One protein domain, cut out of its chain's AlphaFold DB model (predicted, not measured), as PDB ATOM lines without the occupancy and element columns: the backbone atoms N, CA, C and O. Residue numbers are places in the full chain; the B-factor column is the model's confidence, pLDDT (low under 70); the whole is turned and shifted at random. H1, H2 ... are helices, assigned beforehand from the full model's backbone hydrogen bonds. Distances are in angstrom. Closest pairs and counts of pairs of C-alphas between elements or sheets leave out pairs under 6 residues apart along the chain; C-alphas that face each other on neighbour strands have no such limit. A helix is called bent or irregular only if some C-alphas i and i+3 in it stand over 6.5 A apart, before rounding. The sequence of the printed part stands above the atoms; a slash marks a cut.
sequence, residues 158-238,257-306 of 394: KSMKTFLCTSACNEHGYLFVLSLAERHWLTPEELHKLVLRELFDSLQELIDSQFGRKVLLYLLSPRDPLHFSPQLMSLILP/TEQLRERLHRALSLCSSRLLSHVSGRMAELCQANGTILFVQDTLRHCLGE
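What this domain is: This is residues 158 to 238 and 257 to 306 of the 394 residues of the protein "CPL domain-containing protein" of Macrostomum lignano (UniProt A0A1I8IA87). H5 is the core of an all-helix body: H2 and H10 run almost alongside it, one on each side, in a row of three helices pointing the same way. H1, H3, H4 and H8 cover one side of this row, H6 packs on H2 from the other side, H7 crosses H5 near its last residues, and H9 sits beyond H10 at one end of the longest axis. The printed part has 131 residues with ten named helices, H1 to H10 in order, and no named strand. It is compact, with a radius of gyration of the C-alphas of 13.6 A, and rounded, spanning 38 by 30 by 28 A.

How they stand to each other: Start at H1, residues 164 to 168; it touches H2, residues 174 to 181, where the closest C-alphas, Ala 168 and Tyr 174, are 4.1 A apart. H3, residues 188 to 201, touches H1 with residues 195 to 199 alone, closest at C-alphas 165 and 199, 5.1 A. H4, residues 203 to 208, touches H5, residues 210 to 220, only at the corner, closest at C-alphas 206 and 212, 4.1 A. H5 is the hub, touching five helices. H2 touches it at a shallow tilt of 16 degrees, the same way, closest at C-alphas 174 and 211, 6.2 A. H6, residues 230 to 236, touches H2, closest at C-alphas 179 and 236, 5.7 A. H7, residues 257 to 268, touches H5 about perpendicular at 73 degrees, closest at C-alphas 219 and 264, 5.8 A. H8, residues 272 to 281, is close to but not clearly touching H10, residues 293 to 302, closest at C-alphas 279 and 296, 7.3 A. H10 touches H5 at a shallow tilt of 17 degrees, the same way, closest at C-alphas 220 and 302, 5.6 A. H9, residues 283 to 288, touches H10 only at the corner, closest at C-alphas 287 and 293, 5.7 A. Every O i to N i+4 pair is within hydrogen-bond range in H1, H2, H4, H7, H8, H9 and H10; H3 has 8 of 10, H5 6 of 7, and H6 1 of 3 beside 3 of 4 O i to N i+3 pairs.

Where its parts are: Find C-alpha 164 at (-20.386, -43.004, -20.754), where H1 begins. H3 is 17.3 A long and only just irregular: C-alphas 194 and 197 are 6.9 A apart. H5 runs 15.5 A from C-alpha 210 at (-32.562, -45.980, -11.933). H7 is 16.0 A long, and H10 ends at C-alpha 302, (-33.243, -26.707, -10.191).

The domain as a whole: The C-alphas of Pro 238 and Ala 284 are the two farthest apart, 39.3 A. Residues 239 to 256 are not printed; C-alphas 238 and 257 stand 15.6 A apart across this cut. Of the links printed whole, none is long. Mean pLDDT of the printed part is 95.0, and no printed residue is under 70.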
ATOM      1  N   LYS A 158     -11.821 -38.997 -23.702       93.56
ATOM      2  CA  LYS A 158     -11.900 -39.144 -25.160       93.56
ATOM      3  C   LYS A 158     -11.842 -40.601 -25.620       93.56
ATOM      4  O   LYS A 158     -12.512 -40.912 -26.600       93.56
ATOM      5  N   SER A 159     -11.067 -41.470 -24.964       92.19
ATOM      6  CA  SER A 159     -11.012 -42.899 -25.314       92.19
ATOM      7  C   SER A 159     -12.238 -43.678 -24.837       92.19
ATOM      8  O   SER A 159     -12.507 -44.756 -25.354       92.19
ATOM      9  N   MET A 160     -12.993 -43.120 -23.888       92.62
ATOM     10  CA  MET A 160     -14.223 -43.699 -23.333       92.62
ATOM     11  C   MET A 160     -15.499 -43.209 -24.022       92.62
ATOM     12  O   MET A 160     -16.597 -43.581 -23.605       92.62
ATOM     13  N   LYS A 161     -15.372 -42.359 -25.046       91.00
ATOM     14  CA  LYS A 161     -16.521 -41.883 -25.815       91.00
ATOM     15  C   LYS A 161     -17.324 -43.085 -26.321       91.00
ATOM     16  O   LYS A 161     -16.719 -44.068 -26.725       91.00
ATOM     17  N   THR A 162     -18.647 -42.955 -26.320       94.44
ATOM     18  CA  THR A 162     -19.675 -43.978 -26.594       94.44
ATOM     19  C   THR A 162     -19.938 -44.988 -25.476       94.44
ATOM     20  O   THR A 162     -20.815 -45.830 -25.641       94.44
ATOM     21  N   PHE A 163     -19.224 -44.926 -24.348       96.00
ATOM     22  CA  PHE A 163     -19.433 -45.824 -23.205       96.00
ATOM     23  C   PHE A 163     -19.935 -45.109 -21.945       96.00
ATOM     24  O   PHE A 163     -20.255 -45.771 -20.953       96.00
ATOM     25  N   LEU A 164     -20.009 -43.774 -21.940       96.38
ATOM     26  CA  LEU A 164     -20.386 -43.004 -20.754       96.38
ATOM     27  C   LEU A 164     -21.860 -43.179 -20.407       96.38
ATOM     28  O   LEU A 164     -22.161 -43.295 -19.222       96.38
ATOM     29  N   CYS A 165     -22.761 -43.252 -21.395       96.75
ATOM     30  CA  CYS A 165     -24.181 -43.515 -21.125       96.75
ATOM     31  C   CYS A 165     -24.372 -44.895 -20.483       96.75
ATOM     32  O   CYS A 165     -24.904 -45.001 -19.379       96.75
ATOM     33  N   THR A 166     -23.817 -45.942 -21.100       97.25
ATOM     34  CA  THR A 166     -23.864 -47.307 -20.556       97.25
ATOM     35  C   THR A 166     -23.270 -47.375 -19.147       97.25
ATOM     36  O   THR A 166     -23.822 -48.029 -18.266       97.25
ATOM     37  N   SER A 167     -22.177 -46.645 -18.900       97.69
ATOM     38  CA  SER A 167     -21.567 -46.551 -17.570       97.69
ATOM     39  C   SER A 167     -22.457 -45.802 -16.571       97.69
ATOM     40  O   SER A 167     -22.586 -46.239 -15.433       97.69
ATOM     41  N   ALA A 168     -23.104 -44.706 -16.979       98.31
ATOM     42  CA  ALA A 168     -24.041 -43.939 -16.153       98.31
ATOM     43  C   ALA A 168     -25.281 -44.756 -15.755       98.31
ATOM     44  O   ALA A 168     -25.823 -44.568 -14.668       98.31
ATOM     45  N   CYS A 169     -25.713 -45.669 -16.625       98.25
ATOM     46  CA  CYS A 169     -26.859 -46.544 -16.404       98.25
ATOM     47  C   CYS A 169     -26.519 -47.827 -15.625       98.25
ATOM     48  O   CYS A 169     -27.438 -48.559 -15.256       98.25
ATOM     49  N   ASN A 170     -25.239 -48.096 -15.356       98.06
ATOM     50  CA  ASN A 170     -24.777 -49.267 -14.613       98.06
ATOM     51  C   ASN A 170     -24.809 -49.043 -13.085       98.06
ATOM     52  O   ASN A 170     -24.565 -47.938 -12.599       98.06
ATOM     53  N   GLU A 171     -25.048 -50.117 -12.323       97.38
ATOM     54  CA  GLU A 171     -25.183 -50.091 -10.857       97.38
ATOM     55  C   GLU A 171     -23.939 -49.662 -10.075       97.38
ATOM     56  O   GLU A 171     -24.032 -49.255  -8.916       97.38
ATOM     57  N   HIS A 172     -22.771 -49.745 -10.699       97.56
ATOM     58  CA  HIS A 172     -21.497 -49.321 -10.143       97.56
ATOM     59  C   HIS A 172     -20.957 -48.124 -10.921       97.56
ATOM     60  O   HIS A 172     -20.584 -47.118 -10.315       97.56
ATOM     61  N   GLY A 173     -21.009 -48.186 -12.254       98.00
ATOM     62  CA  GLY A 173     -20.429 -47.198 -13.163       98.00
ATOM     63  C   GLY A 173     -20.952 -45.774 -12.987       98.00
ATOM     64  O   GLY A 173     -20.195 -44.826 -13.205       98.00
ATOM     65  N   TYR A 174     -22.184 -45.582 -12.505       98.31
ATOM     66  CA  TYR A 174     -22.705 -44.234 -12.260       98.31
ATOM     67  C   TYR A 174     -21.830 -43.445 -11.273       98.31
ATOM     68  O   TYR A 174     -21.651 -42.244 -11.457       98.31
ATOM     69  N   LEU A 175     -21.203 -44.110 -10.288       97.94
ATOM     70  CA  LEU A 175     -20.294 -43.476  -9.321       97.94
ATOM     71  C   LEU A 175     -19.088 -42.830 -10.006       97.94
ATOM     72  O   LEU A 175     -18.659 -41.746  -9.610       97.94
ATOM     73  N   PHE A 176     -18.563 -43.464 -11.058       97.69
ATOM     74  CA  PHE A 176     -17.497 -42.889 -11.868       97.69
ATOM     75  C   PHE A 176     -17.961 -41.588 -12.524       97.69
ATOM     76  O   PHE A 176     -17.272 -40.576 -12.420       97.69
ATOM     77  N   VAL A 177     -19.155 -41.576 -13.123       97.75
ATOM     78  CA  VAL A 177     -19.717 -40.382 -13.775       97.75
ATOM     79  C   VAL A 177     -19.978 -39.261 -12.763       97.75
ATOM     80  O   VAL A 177     -19.615 -38.112 -13.023       97.75
ATOM     81  N   LEU A 178     -20.495 -39.585 -11.571       97.38
ATOM     82  CA  LEU A 178     -20.620 -38.620 -10.469       97.38
ATOM     83  C   LEU A 178     -19.256 -38.027 -10.081       97.38
ATOM     84  O   LEU A 178     -19.127 -36.819  -9.888       97.38
ATOM     85  N   SER A 179     -18.206 -38.851 -10.044       95.69
ATOM     86  CA  SER A 179     -16.851 -38.382  -9.737       95.69
ATOM     87  C   SER A 179     -16.274 -37.425 -10.781       95.69
ATOM     88  O   SER A 179     -15.418 -36.609 -10.443       95.69
ATOM     89  N   LEU A 180     -16.729 -37.502 -12.039       96.12
ATOM     90  CA  LEU A 180     -16.364 -36.542 -13.083       96.12
ATOM     91  C   LEU A 180     -17.054 -35.198 -12.853       96.12
ATOM     92  O   LEU A 180     -16.419 -34.152 -12.990       96.12
ATOM     93  N   ALA A 181     -18.329 -35.229 -12.450       95.06
ATOM     94  CA  ALA A 181     -19.076 -34.037 -12.068       95.06
ATOM     95  C   ALA A 181     -18.443 -33.329 -10.860       95.06
ATOM     96  O   ALA A 181     -18.563 -32.119 -10.756       95.06
ATOM     97  N   GLU A 182     -17.695 -34.026 -10.004       92.69
ATOM     98  CA  GLU A 182     -16.942 -33.443  -8.881       92.69
ATOM     99  C   GLU A 182     -15.629 -32.740  -9.271       92.69
ATOM    100  O   GLU A 182     -15.070 -31.968  -8.489       92.69
ATOM    101  N   ARG A 183     -15.108 -32.957 -10.485       91.06
ATOM    102  CA  ARG A 183     -13.805 -32.402 -10.890       91.06
ATOM    103  C   ARG A 183     -13.893 -30.906 -11.153       91.06
ATOM    104  O   ARG A 183     -14.327 -30.477 -12.219       91.06
ATOM    105  N   HIS A 184     -13.436 -30.117 -10.186       87.00
ATOM    106  CA  HIS A 184     -13.526 -28.656 -10.206       87.00
ATOM    107  C   HIS A 184     -12.741 -27.989 -11.345       87.00
ATOM    108  O   HIS A 184     -13.136 -26.924 -11.809       87.00
ATOM    109  N   TRP A 185     -11.666 -28.617 -11.830       87.62
ATOM    110  CA  TRP A 185     -10.879 -28.128 -12.966       87.62
ATOM    111  C   TRP A 185     -11.507 -28.413 -14.339       87.62
ATOM    112  O   TRP A 185     -11.018 -27.884 -15.334       87.62
ATOM    113  N   LEU A 186     -12.559 -29.241 -14.432       92.25
ATOM    114  CA  LEU A 186     -13.348 -29.335 -15.663       92.25
ATOM    115  C   LEU A 186     -14.286 -28.130 -15.731       92.25
ATOM    116  O   LEU A 186     -15.204 -28.003 -14.910       92.25
ATOM    117  N   THR A 187     -14.065 -27.266 -16.723       95.31
ATOM    118  CA  THR A 187     -14.962 -26.130 -16.970       95.31
ATOM    119  C   THR A 187     -16.355 -26.633 -17.377       95.31
ATOM    120  O   THR A 187     -16.485 -27.776 -17.835       95.31
ATOM    121  N   PRO A 188     -17.413 -25.816 -17.243       96.75
ATOM    122  CA  PRO A 188     -18.754 -26.184 -17.692       96.75
ATOM    123  C   PRO A 188     -18.796 -26.679 -19.147       96.75
ATOM    124  O   PRO A 188     -19.436 -27.686 -19.448       96.75
ATOM    125  N   GLU A 189     -18.044 -26.033 -20.038       97.12
ATOM    126  CA  GLU A 189     -17.974 -26.356 -21.466       97.12
ATOM    127  C   GLU A 189     -17.224 -27.669 -21.716       97.12
ATOM    128  O   GLU A 189     -17.609 -28.453 -22.586       97.12
ATOM    129  N   GLU A 190     -16.157 -27.932 -20.955       97.12
ATOM    130  CA  GLU A 190     -15.425 -29.198 -21.024       97.12
ATOM    131  C   GLU A 190     -16.268 -30.357 -20.500       97.12
ATOM    132  O   GLU A 190     -16.344 -31.394 -21.162       97.12
ATOM    133  N   LEU A 191     -16.937 -30.172 -19.357       97.12
ATOM    134  CA  LEU A 191     -17.855 -31.157 -18.793       97.12
ATOM    135  C   LEU A 191     -18.991 -31.457 -19.777       97.12
ATOM    136  O   LEU A 191     -19.296 -32.622 -20.032       97.12
ATOM    137  N   HIS A 192     -19.562 -30.425 -20.400       97.12
ATOM    138  CA  HIS A 192     -20.573 -30.606 -21.431       97.12
ATOM    139  C   HIS A 192     -20.035 -31.385 -22.640       97.12
ATOM    140  O   HIS A 192     -20.594 -32.410 -23.023       97.12
ATOM    141  N   LYS A 193     -18.915 -30.951 -23.225       96.62
ATOM    142  CA  LYS A 193     -18.363 -31.542 -24.453       96.62
ATOM    143  C   LYS A 193     -17.882 -32.986 -24.281       96.62
ATOM    144  O   LYS A 193     -17.981 -33.768 -25.234       96.62
ATOM    145  N   LEU A 194     -17.286 -33.295 -23.127       96.75
ATOM    146  CA  LEU A 194     -16.645 -34.582 -22.843       96.75
ATOM    147  C   LEU A 194     -17.577 -35.584 -22.166       96.75
ATOM    148  O   LEU A 194     -17.337 -36.775 -22.311       96.75
ATOM    149  N   VAL A 195     -18.593 -35.120 -21.431       97.25
ATOM    150  CA  VAL A 195     -19.477 -35.987 -20.641       97.25
ATOM    151  C   VAL A 195     -20.938 -35.757 -21.008       97.25
ATOM    152  O   VAL A 195     -21.571 -36.652 -21.560       97.25
ATOM    153  N   LEU A 196     -21.482 -34.562 -20.750       97.50
ATOM    154  CA  LEU A 196     -22.938 -34.368 -20.805       97.50
ATOM    155  C   LEU A 196     -23.512 -34.541 -22.206       97.50
ATOM    156  O   LEU A 196     -24.585 -35.108 -22.328       97.50
ATOM    157  N   ARG A 197     -22.821 -34.108 -23.262       96.69
ATOM    158  CA  ARG A 197     -23.320 -34.250 -24.634       96.69
ATOM    159  C   ARG A 197     -23.660 -35.706 -24.956       96.69
ATOM    160  O   ARG A 197     -24.746 -35.965 -25.446       96.69
ATOM    161  N   GLU A 198     -22.765 -36.636 -24.626       96.38
ATOM    162  CA  GLU A 198     -23.002 -38.063 -24.865       96.38
ATOM    163  C   GLU A 198     -24.145 -38.608 -24.004       96.38
ATOM    164  O   GLU A 198     -24.991 -39.336 -24.511       96.38
ATOM    165  N   LEU A 199     -24.208 -38.230 -22.723       97.88
ATOM    166  CA  LEU A 199     -25.318 -38.635 -21.857       97.88
ATOM    167  C   LEU A 199     -26.654 -38.130 -22.413       97.88
ATOM    168  O   LEU A 199     -27.611 -38.879 -22.543       97.88
ATOM    169  N   PHE A 200     -26.717 -36.856 -22.790       97.25
ATOM    170  CA  PHE A 200     -27.942 -36.250 -23.286       97.25
ATOM    171  C   PHE A 200     -28.325 -36.747 -24.681       97.25
ATOM    172  O   PHE A 200     -29.516 -36.761 -24.984       97.25
ATOM    173  N   ASP A 201     -27.375 -37.211 -25.500       96.31
ATOM    174  CA  ASP A 201     -27.669 -37.910 -26.757       96.31
ATOM    175  C   ASP A 201     -28.538 -39.154 -26.539       96.31
ATOM    176  O   ASP A 201     -29.452 -39.385 -27.331       96.31
ATOM    177  N   SER A 202     -28.362 -39.828 -25.399       96.31
ATOM    178  CA  SER A 202     -29.178 -40.951 -24.923       96.31
ATOM    179  C   SER A 202     -30.059 -40.584 -23.717       96.31
ATOM    180  O   SER A 202     -30.306 -41.415 -22.846       96.31
ATOM    181  N   LEU A 203     -30.565 -39.343 -23.636       97.31
ATOM    182  CA  LEU A 203     -31.286 -38.841 -22.453       97.31
ATOM    183  C   LEU A 203     -32.436 -39.752 -21.989       97.31
ATOM    184  O   LEU A 203     -32.629 -39.928 -20.788       97.31
ATOM    185  N   GLN A 204     -33.188 -40.335 -22.924       96.44
ATOM    186  CA  GLN A 204     -34.282 -41.250 -22.593       96.44
ATOM    187  C   GLN A 204     -33.790 -42.465 -21.799       96.44
ATOM    188  O   GLN A 204     -34.361 -42.781 -20.761       96.44
ATOM    189  N   GLU A 205     -32.683 -43.078 -22.225       97.31
ATOM    190  CA  GLU A 205     -32.063 -44.214 -21.538       97.31
ATOM    191  C   GLU A 205     -31.657 -43.845 -20.101       97.31
ATOM    192  O   GLU A 205     -31.906 -44.611 -19.165       97.31
ATOM    193  N   LEU A 206     -31.102 -42.642 -19.894       97.44
ATOM    194  CA  LEU A 206     -30.772 -42.164 -18.547       97.44
ATOM    195  C   LEU A 206     -32.010 -41.967 -17.675       97.44
ATOM    196  O   LEU A 206     -31.967 -42.298 -16.490       97.44
ATOM    197  N   ILE A 207     -33.077 -41.386 -18.228       97.31
ATOM    198  CA  ILE A 207     -34.320 -41.140 -17.488       97.31
ATOM    199  C   ILE A 207     -34.970 -42.466 -17.093       97.31
ATOM    200  O   ILE A 207     -35.481 -42.574 -15.978       97.31
ATOM    201  N   ASP A 208     -34.911 -43.479 -17.954       96.00
ATOM    202  CA  ASP A 208     -35.548 -44.776 -17.721       96.00
ATOM    203  C   ASP A 208     -34.716 -45.653 -16.757       96.00
ATOM    204  O   ASP A 208     -35.270 -46.396 -15.939       96.00
ATOM    205  N   SER A 209     -33.389 -45.481 -16.723       97.62
ATOM    206  CA  SER A 209     -32.490 -46.156 -15.774       97.62
ATOM    207  C   SER A 209     -32.538 -45.568 -14.357       97.62
ATOM    208  O   SER A 209     -32.364 -44.369 -14.142       97.62
ATOM    209  N   GLN A 210     -32.652 -46.424 -13.332       96.56
ATOM    210  CA  GLN A 210     -32.562 -45.980 -11.933       96.56
ATOM    211  C   GLN A 210     -31.205 -45.360 -11.567       96.56
ATOM    212  O   GLN A 210     -31.142 -44.490 -10.699       96.56
ATOM    213  N   PHE A 211     -30.124 -45.796 -12.218       98.12
ATOM    214  CA  PHE A 211     -28.777 -45.271 -11.992       98.12
ATOM    215  C   PHE A 211     -28.514 -44.041 -12.863       98.12
ATOM    216  O   PHE A 211     -27.959 -43.059 -12.370       98.12
ATOM    217  N   GLY A 212     -29.035 -44.029 -14.095       98.19
ATOM    218  CA  GLY A 212     -29.023 -42.844 -14.957       98.19
ATOM    219  C   GLY A 212     -29.719 -41.649 -14.297       98.19
ATOM    220  O   GLY A 212     -29.157 -40.551 -14.247       98.19
ATOM    221  N   ARG A 213     -30.873 -41.872 -13.651       97.62
ATOM    222  CA  ARG A 213     -31.559 -40.842 -12.851       97.62
ATOM    223  C   ARG A 213     -30.708 -40.306 -11.706       97.62
ATOM    224  O   ARG A 213     -30.756 -39.107 -11.454       97.62
ATOM    225  N   LYS A 214     -29.891 -41.133 -11.041       97.94
ATOM    226  CA  LYS A 214     -28.950 -40.647 -10.014       97.94
ATOM    227  C   LYS A 214     -27.912 -39.696 -10.606       97.94
ATOM    228  O   LYS A 214     -27.577 -38.711  -9.958       97.94
ATOM    229  N   VAL A 215     -27.438 -39.941 -11.827       98.31
ATOM    230  CA  VAL A 215     -26.542 -39.001 -12.525       98.31
ATOM    231  C   VAL A 215     -27.251 -37.676 -12.798       98.31
ATOM    232  O   VAL A 215     -26.713 -36.625 -12.461       98.31
ATOM    233  N   LEU A 216     -28.477 -37.710 -13.326       98.19
ATOM    234  CA  LEU A 216     -29.265 -36.496 -13.578       98.19
ATOM    235  C   LEU A 216     -29.560 -35.715 -12.286       98.19
ATOM    236  O   LEU A 216     -29.359 -34.503 -12.240       98.19
ATOM    237  N   LEU A 217     -29.965 -36.410 -11.219       97.88
ATOM    238  CA  LEU A 217     -30.198 -35.826  -9.895       97.88
ATOM    239  C   LEU A 217     -28.935 -35.180  -9.323       97.88
ATOM    240  O   LEU A 217     -29.021 -34.107  -8.741       97.88
ATOM    241  N   TYR A 218     -27.760 -35.777  -9.527       97.88
ATOM    242  CA  TYR A 218     -26.504 -35.183  -9.068       97.88
ATOM    243  C   TYR A 218     -26.167 -33.881  -9.792       97.88
ATOM    244  O   TYR A 218     -25.618 -32.960  -9.194       97.88
ATOM    245  N   LEU A 219     -26.481 -33.799 -11.087       97.31
ATOM    246  CA  LEU A 219     -26.259 -32.587 -11.871       97.31
ATOM    247  C   LEU A 219     -27.210 -31.455 -11.443       97.31
ATOM    248  O   LEU A 219     -26.806 -30.293 -11.437       97.31
ATOM    249  N   LEU A 220     -28.453 -31.790 -11.074       96.69
ATOM    250  CA  LEU A 220     -29.476 -30.840 -10.616       96.69
ATOM    251  C   LEU A 220     -29.242 -30.384  -9.164       96.69
ATOM    252  O   LEU A 220     -29.278 -29.184  -8.875       96.69
ATOM    253  N   SER A 221     -28.959 -31.344  -8.284       95.56
ATOM    254  CA  SER A 221     -28.903 -31.203  -6.826       95.56
ATOM    255  C   SER A 221     -27.682 -31.958  -6.273       95.56
ATOM    256  O   SER A 221     -27.818 -33.026  -5.663       95.56
ATOM    257  N   PRO A 222     -26.454 -31.452  -6.505       95.50
ATOM    258  CA  PRO A 222     -25.238 -32.168  -6.133       95.50
ATOM    259  C   PRO A 222     -25.127 -32.350  -4.622       95.50
ATOM    260  O   PRO A 222     -25.344 -31.409  -3.855       95.50
ATOM    261  N   ARG A 223     -24.722 -33.559  -4.210       93.94
ATOM    262  CA  ARG A 223     -24.516 -33.959  -2.803       93.94
ATOM    263  C   ARG A 223     -25.756 -33.808  -1.904       93.94
ATOM    264  O   ARG A 223     -25.608 -33.750  -0.685       93.94
ATOM    265  N   ASP A 224     -26.959 -33.740  -2.475       94.50
ATOM    266  CA  ASP A 224     -28.192 -33.642  -1.691       94.50
ATOM    267  C   ASP A 224     -28.424 -34.941  -0.884       94.50
ATOM    268  O   ASP A 224     -28.496 -36.024  -1.484       94.50
ATOM    269  N   PRO A 225     -28.553 -34.871   0.457       94.56
ATOM    270  CA  PRO A 225     -28.781 -36.043   1.301       94.56
ATOM    271  C   PRO A 225     -30.112 -36.758   1.024       94.56
ATOM    272  O   PRO A 225     -30.266 -37.911   1.427       94.56
ATOM    273  N   LEU A 226     -31.062 -36.114   0.334       93.12
ATOM    274  CA  LEU A 226     -32.285 -36.758  -0.144       93.12
ATOM    275  C   LEU A 226     -31.987 -37.858  -1.173       93.12
ATOM    276  O   LEU A 226     -32.704 -38.858  -1.226       93.12
ATOM    277  N   HIS A 227     -30.928 -37.683  -1.968       94.88
ATOM    278  CA  HIS A 227     -30.589 -38.562  -3.091       94.88
ATOM    279  C   HIS A 227     -29.346 -39.418  -2.822       94.88
ATOM    280  O   HIS A 227     -29.244 -40.538  -3.330       94.88
ATOM    281  N   PHE A 228     -28.397 -38.911  -2.025       95.44
ATOM    282  CA  PHE A 228     -27.080 -39.521  -1.837       95.44
ATOM    283  C   PHE A 228     -26.729 -39.671  -0.356       95.44
ATOM    284  O   PHE A 228     -26.587 -38.691   0.372       95.44
ATOM    285  N   SER A 229     -26.530 -40.913   0.096       95.06
ATOM    286  CA  SER A 229     -26.111 -41.173   1.473       95.06
ATOM    287  C   SER A 229     -24.654 -40.748   1.716       95.06
ATOM    288  O   SER A 229     -23.827 -40.818   0.798       95.06
ATOM    289  N   PRO A 230     -24.282 -40.389   2.959       92.25
ATOM    290  CA  PRO A 230     -22.896 -40.064   3.299       92.25
ATOM    291  C   PRO A 230     -21.900 -41.179   2.946       92.25
ATOM    292  O   PRO A 230     -20.788 -40.898   2.506       92.25
ATOM    293  N   GLN A 231     -22.300 -42.448   3.088       92.00
ATOM    294  CA  GLN A 231     -21.466 -43.609   2.754       92.00
ATOM    295  C   GLN A 231     -21.251 -43.767   1.246       92.00
ATOM    296  O   GLN A 231     -20.200 -44.233   0.825       92.00
ATOM    297  N   LEU A 232     -22.236 -43.402   0.422       93.19
ATOM    298  CA  LEU A 232     -22.064 -43.376  -1.029       93.19
ATOM    299  C   LEU A 232     -21.124 -42.236  -1.416       93.19
ATOM    300  O   LEU A 232     -20.207 -42.431  -2.214       93.19
ATOM    301  N   MET A 233     -21.313 -41.064  -0.806       93.00
ATOM    302  CA  MET A 233     -20.472 -39.906  -1.081       93.00
ATOM    303  C   MET A 233     -19.014 -40.120  -0.681       93.00
ATOM    304  O   MET A 233     -18.132 -39.673  -1.411       93.00
ATOM    305  N   SER A 234     -18.741 -40.861   0.398       91.00
ATOM    306  CA  SER A 234     -17.369 -41.175   0.810       91.00
ATOM    307  C   SER A 234     -16.617 -42.086  -0.168       91.00
ATOM    308  O   SER A 234     -15.389 -42.105  -0.150       91.00
ATOM    309  N   LEU A 235     -17.310 -42.806  -1.061       90.88
ATOM    310  CA  LEU A 235     -16.657 -43.559  -2.139       90.88
ATOM    311  C   LEU A 235     -16.061 -42.617  -3.195       90.88
ATOM    312  O   LEU A 235     -14.958 -42.843  -3.693       90.88
ATOM    313  N   ILE A 236     -16.784 -41.545  -3.527       91.12
ATOM    314  CA  ILE A 236     -16.378 -40.554  -4.533       91.12
ATOM    315  C   ILE A 236     -15.377 -39.563  -3.918       91.12
ATOM    316  O   ILE A 236     -14.320 -39.283  -4.498       91.12
ATOM    317  N   LEU A 237     -15.703 -39.083  -2.718       88.19
ATOM    318  CA  LEU A 237     -14.992 -38.076  -1.936       88.19
ATOM    319  C   LEU A 237     -14.588 -38.669  -0.573       88.19
ATOM    320  O   LEU A 237     -15.231 -38.385   0.441       88.19
ATOM    321  N   PRO A 238     -13.562 -39.531  -0.524       84.12
ATOM    322  CA  PRO A 238     -13.098 -40.097   0.726       84.12
ATOM    323  C   PRO A 238     -12.517 -39.004   1.622       84.12
ATOM    324  O   PRO A 238     -11.964 -38.020   1.121       84.12
ATOM    325  N   THR A 257     -20.341 -26.682  -1.636       88.94
ATOM    326  CA  THR A 257     -21.484 -27.279  -2.348       88.94
ATOM    327  C   THR A 257     -22.188 -26.252  -3.246       88.94
ATOM    328  O   THR A 257     -22.680 -26.611  -4.311       88.94
ATOM    329  N   GLU A 258     -22.168 -24.969  -2.869       91.19
ATOM    330  CA  GLU A 258     -22.738 -23.874  -3.659       91.19
ATOM    331  C   GLU A 258     -21.952 -23.611  -4.950       91.19
ATOM    332  O   GLU A 258     -22.533 -23.559  -6.030       91.19
ATOM    333  N   GLN A 259     -20.620 -23.530  -4.863       93.25
ATOM    334  CA  GLN A 259     -19.751 -23.360  -6.034       93.25
ATOM    335  C   GLN A 259     -19.855 -24.554  -6.993       93.25
ATOM    336  O   GLN A 259     -19.859 -24.388  -8.215       93.25
ATOM    337  N   LEU A 260     -19.962 -25.768  -6.443       94.38
ATOM    338  CA  LEU A 260     -20.209 -26.970  -7.233       94.38
ATOM    339  C   LEU A 260     -21.557 -26.881  -7.955       94.38
ATOM    340  O   LEU A 260     -21.608 -27.119  -9.163       94.38
ATOM    341  N   ARG A 261     -22.625 -26.516  -7.235       94.94
ATOM    342  CA  ARG A 261     -23.970 -26.354  -7.799       94.94
ATOM    343  C   ARG A 261     -23.976 -25.336  -8.930       94.94
ATOM    344  O   ARG A 261     -24.453 -25.656 -10.012       94.94
ATOM    345  N   GLU A 262     -23.373 -24.169  -8.726       94.69
ATOM    346  CA  GLU A 262     -23.288 -23.132  -9.754       94.69
ATOM    347  C   GLU A 262     -22.574 -23.636 -11.018       94.69
ATOM    348  O   GLU A 262     -23.070 -23.459 -12.134       94.69
ATOM    349  N   ARG A 263     -21.435 -24.321 -10.865       95.88
ATOM    350  CA  ARG A 263     -20.690 -24.874 -12.005       95.88
ATOM    351  C   ARG A 263     -21.497 -25.929 -12.763       95.88
ATOM    352  O   ARG A 263     -21.507 -25.909 -13.995       95.88
ATOM    353  N   LEU A 264     -22.167 -26.838 -12.053       96.88
ATOM    354  CA  LEU A 264     -22.989 -27.878 -12.676       96.88
ATOM    355  C   LEU A 264     -24.233 -27.294 -13.348       96.88
ATOM    356  O   LEU A 264     -24.556 -27.703 -14.459       96.88
ATOM    357  N   HIS A 265     -24.871 -26.286 -12.753       95.12
ATOM    358  CA  HIS A 265     -25.987 -25.562 -13.363       95.12
ATOM    359  C   HIS A 265     -25.568 -24.850 -14.652       95.12
ATOM    360  O   HIS A 265     -26.274 -24.946 -15.655       95.12
ATOM    361  N   ARG A 266     -24.386 -24.217 -14.682       96.06
ATOM    362  CA  ARG A 266     -23.817 -23.645 -15.918       96.06
ATOM    363  C   ARG A 266     -23.525 -24.708 -16.980       96.06
ATOM    364  O   ARG A 266     -23.698 -24.441 -18.160       96.06
ATOM    365  N   ALA A 267     -23.090 -25.906 -16.593       96.75
ATOM    366  CA  ALA A 267     -22.875 -26.993 -17.551       96.75
ATOM    367  C   ALA A 267     -24.210 -27.548 -18.084       96.75
ATOM    368  O   ALA A 267     -24.343 -27.830 -19.275       96.75
ATOM    369  N   LEU A 268     -25.208 -27.675 -17.204       96.19
ATOM    370  CA  LEU A 268     -26.553 -28.136 -17.534       96.19
ATOM    371  C   LEU A 268     -27.343 -27.146 -18.390       96.19
ATOM    372  O   LEU A 268     -28.173 -27.595 -19.174       96.19
ATOM    373  N   SER A 269     -27.102 -25.836 -18.287       96.19
ATOM    374  CA  SER A 269     -27.805 -24.837 -19.111       96.19
ATOM    375  C   SER A 269     -27.590 -25.055 -20.614       96.19
ATOM    376  O   SER A 269     -28.457 -24.719 -21.414       96.19
ATOM    377  N   LEU A 270     -26.488 -25.707 -20.999       96.25
ATOM    378  CA  LEU A 270     -26.196 -26.110 -22.379       96.25
ATOM    379  C   LEU A 270     -27.077 -27.276 -22.871       96.25
ATOM    380  O   LEU A 270     -27.100 -27.567 -24.064       96.25
ATOM    381  N   CYS A 271     -27.775 -27.969 -21.967       96.06
ATOM    382  CA  CYS A 271     -28.629 -29.128 -22.256       96.06
ATOM    383  C   CYS A 271     -30.064 -28.976 -21.727       96.06
ATOM    384  O   CYS A 271     -30.882 -29.885 -21.891       96.06
ATOM    385  N   SER A 272     -30.378 -27.868 -21.055       95.81
ATOM    386  CA  SER A 272     -31.591 -27.766 -20.251       95.81
ATOM    387  C   SER A 272     -32.865 -27.729 -21.085       95.81
ATOM    388  O   SER A 272     -33.852 -28.348 -20.699       95.81
ATOM    389  N   SER A 273     -32.833 -27.104 -22.264       96.50
ATOM    390  CA  SER A 273     -33.952 -27.124 -23.214       96.50
ATOM    391  C   SER A 273     -34.327 -28.550 -23.624       96.50
ATOM    392  O   SER A 273     -35.505 -28.898 -23.637       96.50
ATOM    393  N   ARG A 274     -33.328 -29.406 -23.878       96.75
ATOM    394  CA  ARG A 274     -33.532 -30.827 -24.196       96.75
ATOM    395  C   ARG A 274     -34.105 -31.588 -23.001       96.75
ATOM    396  O   ARG A 274     -35.028 -32.372 -23.187       96.75
ATOM    397  N   LEU A 275     -33.605 -31.326 -21.787       97.62
ATOM    398  CA  LEU A 275     -34.136 -31.929 -20.558       97.62
ATOM    399  C   LEU A 275     -35.612 -31.585 -20.352       97.62
ATOM    400  O   LEU A 275     -36.440 -32.476 -20.184       97.62
ATOM    401  N   LEU A 276     -35.926 -30.290 -20.383       98.12
ATOM    402  CA  LEU A 276     -37.264 -29.763 -20.140       98.12
ATOM    403  C   LEU A 276     -38.240 -30.230 -21.221       98.12
ATOM    404  O   LEU A 276     -39.340 -30.654 -20.886       98.12
ATOM    405  N   SER A 277     -37.824 -30.251 -22.490       97.62
ATOM    406  CA  SER A 277     -38.646 -30.785 -23.582       97.62
ATOM    407  C   SER A 277     -38.948 -32.279 -23.424       97.62
ATOM    408  O   SER A 277     -40.046 -32.714 -23.762       97.62
ATOM    409  N   HIS A 278     -37.993 -33.078 -22.935       96.94
ATOM    410  CA  HIS A 278     -38.207 -34.517 -22.730       96.94
ATOM    411  C   HIS A 278     -39.129 -34.779 -21.536       96.94
ATOM    412  O   HIS A 278     -39.982 -35.661 -21.590       96.94
ATOM    413  N   VAL A 279     -38.977 -33.989 -20.467       97.38
ATOM    414  CA  VAL A 279     -39.816 -34.077 -19.266       97.38
ATOM    415  C   VAL A 279     -41.241 -33.599 -19.541       97.38
ATOM    416  O   VAL A 279     -42.175 -34.277 -19.123       97.38
ATOM    417  N   SER A 280     -41.441 -32.497 -20.273       97.69
ATOM    418  CA  SER A 280     -42.791 -32.040 -20.632       97.69
ATOM    419  C   SER A 280     -43.516 -33.049 -21.524       97.69
ATOM    420  O   SER A 280     -44.672 -33.368 -21.257       97.69
ATOM    421  N   GLY A 281     -42.831 -33.619 -22.522       97.00
ATOM    422  CA  GLY A 281     -43.411 -34.612 -23.434       97.00
ATOM    423  C   GLY A 281     -43.774 -35.949 -22.777       97.00
ATOM    424  O   GLY A 281     -44.624 -36.666 -23.295       97.00
ATOM    425  N   ARG A 282     -43.161 -36.283 -21.633       95.56
ATOM    426  CA  ARG A 282     -43.391 -37.537 -20.889       95.56
ATOM    427  C   ARG A 282     -43.946 -37.315 -19.482       95.56
ATOM    428  O   ARG A 282     -43.859 -38.205 -18.639       95.56
ATOM    429  N   MET A 283     -44.520 -36.145 -19.202       95.19
ATOM    430  CA  MET A 283     -44.932 -35.773 -17.843       95.19
ATOM    431  C   MET A 283     -45.890 -36.798 -17.213       95.19
ATOM    432  O   MET A 283     -45.716 -37.158 -16.050       95.19
ATOM    433  N   ALA A 284     -46.853 -37.306 -17.992       91.62
ATOM    434  CA  ALA A 284     -47.826 -38.310 -17.551       91.62
ATOM    435  C   ALA A 284     -47.150 -39.587 -17.033       91.62
ATOM    436  O   ALA A 284     -47.366 -39.997 -15.895       91.62
ATOM    437  N   GLU A 285     -46.273 -40.168 -17.852       91.62
ATOM    438  CA  GLU A 285     -45.523 -41.383 -17.532       91.62
ATOM    439  C   GLU A 285     -44.614 -41.172 -16.310       91.62
ATOM    440  O   GLU A 285     -44.607 -41.966 -15.366       91.62
ATOM    441  N   LEU A 286     -43.886 -40.049 -16.283       92.88
ATOM    442  CA  LEU A 286     -42.929 -39.740 -15.223       92.88
ATOM    443  C   LEU A 286     -43.592 -39.441 -13.871       92.88
ATOM    444  O   LEU A 286     -42.966 -39.663 -12.832       92.88
ATOM    445  N   CYS A 287     -44.831 -38.949 -13.853       90.62
ATOM    446  CA  CYS A 287     -45.566 -38.695 -12.611       90.62
ATOM    447  C   CYS A 287     -46.240 -39.949 -12.036       90.62
ATOM    448  O   CYS A 287     -46.578 -39.963 -10.851       90.62
ATOM    449  N   GLN A 288     -46.420 -40.997 -12.842       83.81
ATOM    450  CA  GLN A 288     -47.028 -42.258 -12.405       83.81
ATOM    451  C   GLN A 288     -46.011 -43.220 -11.783       83.81
ATOM    452  O   GLN A 288     -46.350 -43.995 -10.888       83.81
ATOM    453  N   ALA A 289     -44.749 -43.159 -12.207       84.56
ATOM    454  CA  ALA A 289     -43.702 -44.005 -11.654       84.56
ATOM    455  C   ALA A 289     -43.087 -43.402 -10.373       84.56
ATOM    456  O   ALA A 289     -42.471 -42.336 -10.368       84.56
ATOM    457  N   ASN A 290     -43.158 -44.145  -9.260       85.69
ATOM    458  CA  ASN A 290     -42.552 -43.729  -7.984       85.69
ATOM    459  C   ASN A 290     -41.042 -43.424  -8.113       85.69
ATOM    460  O   ASN A 290     -40.519 -42.553  -7.423       85.69
ATOM    461  N   GLY A 291     -40.334 -44.131  -9.004       87.94
ATOM    462  CA  GLY A 291     -38.888 -43.989  -9.198       87.94
ATOM    463  C   GLY A 291     -38.441 -42.728  -9.948       87.94
ATOM    464  O   GLY A 291     -37.247 -42.426  -9.942       87.94
ATOM    465  N   THR A 292     -39.357 -42.005 -10.596       92.94
ATOM    466  CA  THR A 292     -39.073 -40.813 -11.422       92.94
ATOM    467  C   THR A 292     -39.533 -39.517 -10.765       92.94
ATOM    468  O   THR A 292     -39.093 -38.442 -11.164       92.94
ATOM    469  N   ILE A 293     -40.356 -39.591  -9.718       91.62
ATOM    470  CA  ILE A 293     -41.008 -38.411  -9.150       91.62
ATOM    471  C   ILE A 293     -40.029 -37.388  -8.554       91.62
ATOM    472  O   ILE A 293     -40.172 -36.186  -8.763       91.62
ATOM    473  N   LEU A 294     -38.987 -37.858  -7.859       93.00
ATOM    474  CA  LEU A 294     -37.946 -36.980  -7.319       93.00
ATOM    475  C   LEU A 294     -37.141 -36.327  -8.443       93.00
ATOM    476  O   LEU A 294     -36.753 -35.171  -8.328       93.00
ATOM    477  N   PHE A 295     -36.946 -37.035  -9.556       96.25
ATOM    478  CA  PHE A 295     -36.288 -36.481 -10.732       96.25
ATOM    479  C   PHE A 295     -37.131 -35.385 -11.401       96.25
ATOM    480  O   PHE A 295     -36.586 -34.330 -11.731       96.25
ATOM    481  N   VAL A 296     -38.449 -35.573 -11.541       96.31
ATOM    482  CA  VAL A 296     -39.357 -34.522 -12.042       96.31
ATOM    483  C   VAL A 296     -39.333 -33.308 -11.113       96.31
ATOM    484  O   VAL A 296     -39.134 -32.184 -11.573       96.31
ATOM    485  N   GLN A 297     -39.461 -33.534  -9.802       95.06
ATOM    486  CA  GLN A 297     -39.428 -32.483  -8.784       95.06
ATOM    487  C   GLN A 297     -38.149 -31.637  -8.875       95.06
ATOM    488  O   GLN A 297     -38.214 -30.410  -8.938       95.06
ATOM    489  N   ASP A 298     -36.984 -32.284  -8.895       95.94
ATOM    490  CA  ASP A 298     -35.690 -31.607  -8.926       95.94
ATOM    491  C   ASP A 298     -35.420 -30.948 -10.280       95.94
ATOM    492  O   ASP A 298     -34.821 -29.874 -10.327       95.94
ATOM    493  N   THR A 299     -35.930 -31.515 -11.377       97.12
ATOM    494  CA  THR A 299     -35.885 -30.859 -12.691       97.12
ATOM    495  C   THR A 299     -36.670 -29.550 -12.655       97.12
ATOM    496  O   THR A 299     -36.146 -28.498 -13.021       97.12
ATOM    497  N   LEU A 300     -37.907 -29.573 -12.153       96.56
ATOM    498  CA  LEU A 300     -38.749 -28.379 -12.071       96.56
ATOM    499  C   LEU A 300     -38.215 -27.341 -11.080       96.56
ATOM    500  O   LEU A 300     -38.390 -26.145 -11.299       96.56
ATOM    501  N   ARG A 301     -37.501 -27.754 -10.032       94.56
ATOM    502  CA  ARG A 301     -36.882 -26.824  -9.077       94.56
ATOM    503  C   ARG A 301     -35.572 -26.236  -9.582       94.56
ATOM    504  O   ARG A 301     -35.416 -25.019  -9.590       94.56
ATOM    505  N   HIS A 302     -34.651 -27.078 -10.038       94.44
ATOM    506  CA  HIS A 302     -33.243 -26.707 -10.191       94.44
ATOM    507  C   HIS A 302     -32.772 -26.596 -11.641       94.44
ATOM    508  O   HIS A 302     -31.750 -25.961 -11.888       94.44
ATOM    509  N   CYS A 303     -33.498 -27.153 -12.616       95.56
ATOM    510  CA  CYS A 303     -33.127 -26.979 -14.020       95.56
ATOM    511  C   CYS A 303     -33.278 -25.504 -14.433       95.56
ATOM    512  O   CYS A 303     -34.261 -24.849 -14.076       95.56
ATOM    513  N   LEU A 304     -32.310 -24.979 -15.186       92.62
ATOM    514  CA  LEU A 304     -32.342 -23.613 -15.713       92.62
ATOM    515  C   LEU A 304     -33.090 -23.561 -17.050       92.62
ATOM    516  O   LEU A 304     -32.949 -24.461 -17.868       92.62
ATOM    517  N   GLY A 305     -33.814 -22.479 -17.324       93.00
ATOM    518  CA  GLY A 305     -34.525 -22.277 -18.594       93.00
ATOM    519  C   GLY A 305     -36.042 -22.203 -18.434       93.00
ATOM    520  O   GLY A 305     -36.560 -22.129 -17.320       93.00
ATOM    521  N   GLU A 306     -36.749 -22.180 -19.564       94.25
ATOM    522  CA  GLU A 306     -38.199 -21.992 -19.602       94.25
ATOM    523  C   GLU A 306     -38.950 -23.279 -19.227       94.25
ATOM    524  O   GLU A 306     -38.894 -24.285 -19.933       94.25
TER     525      GLU A 306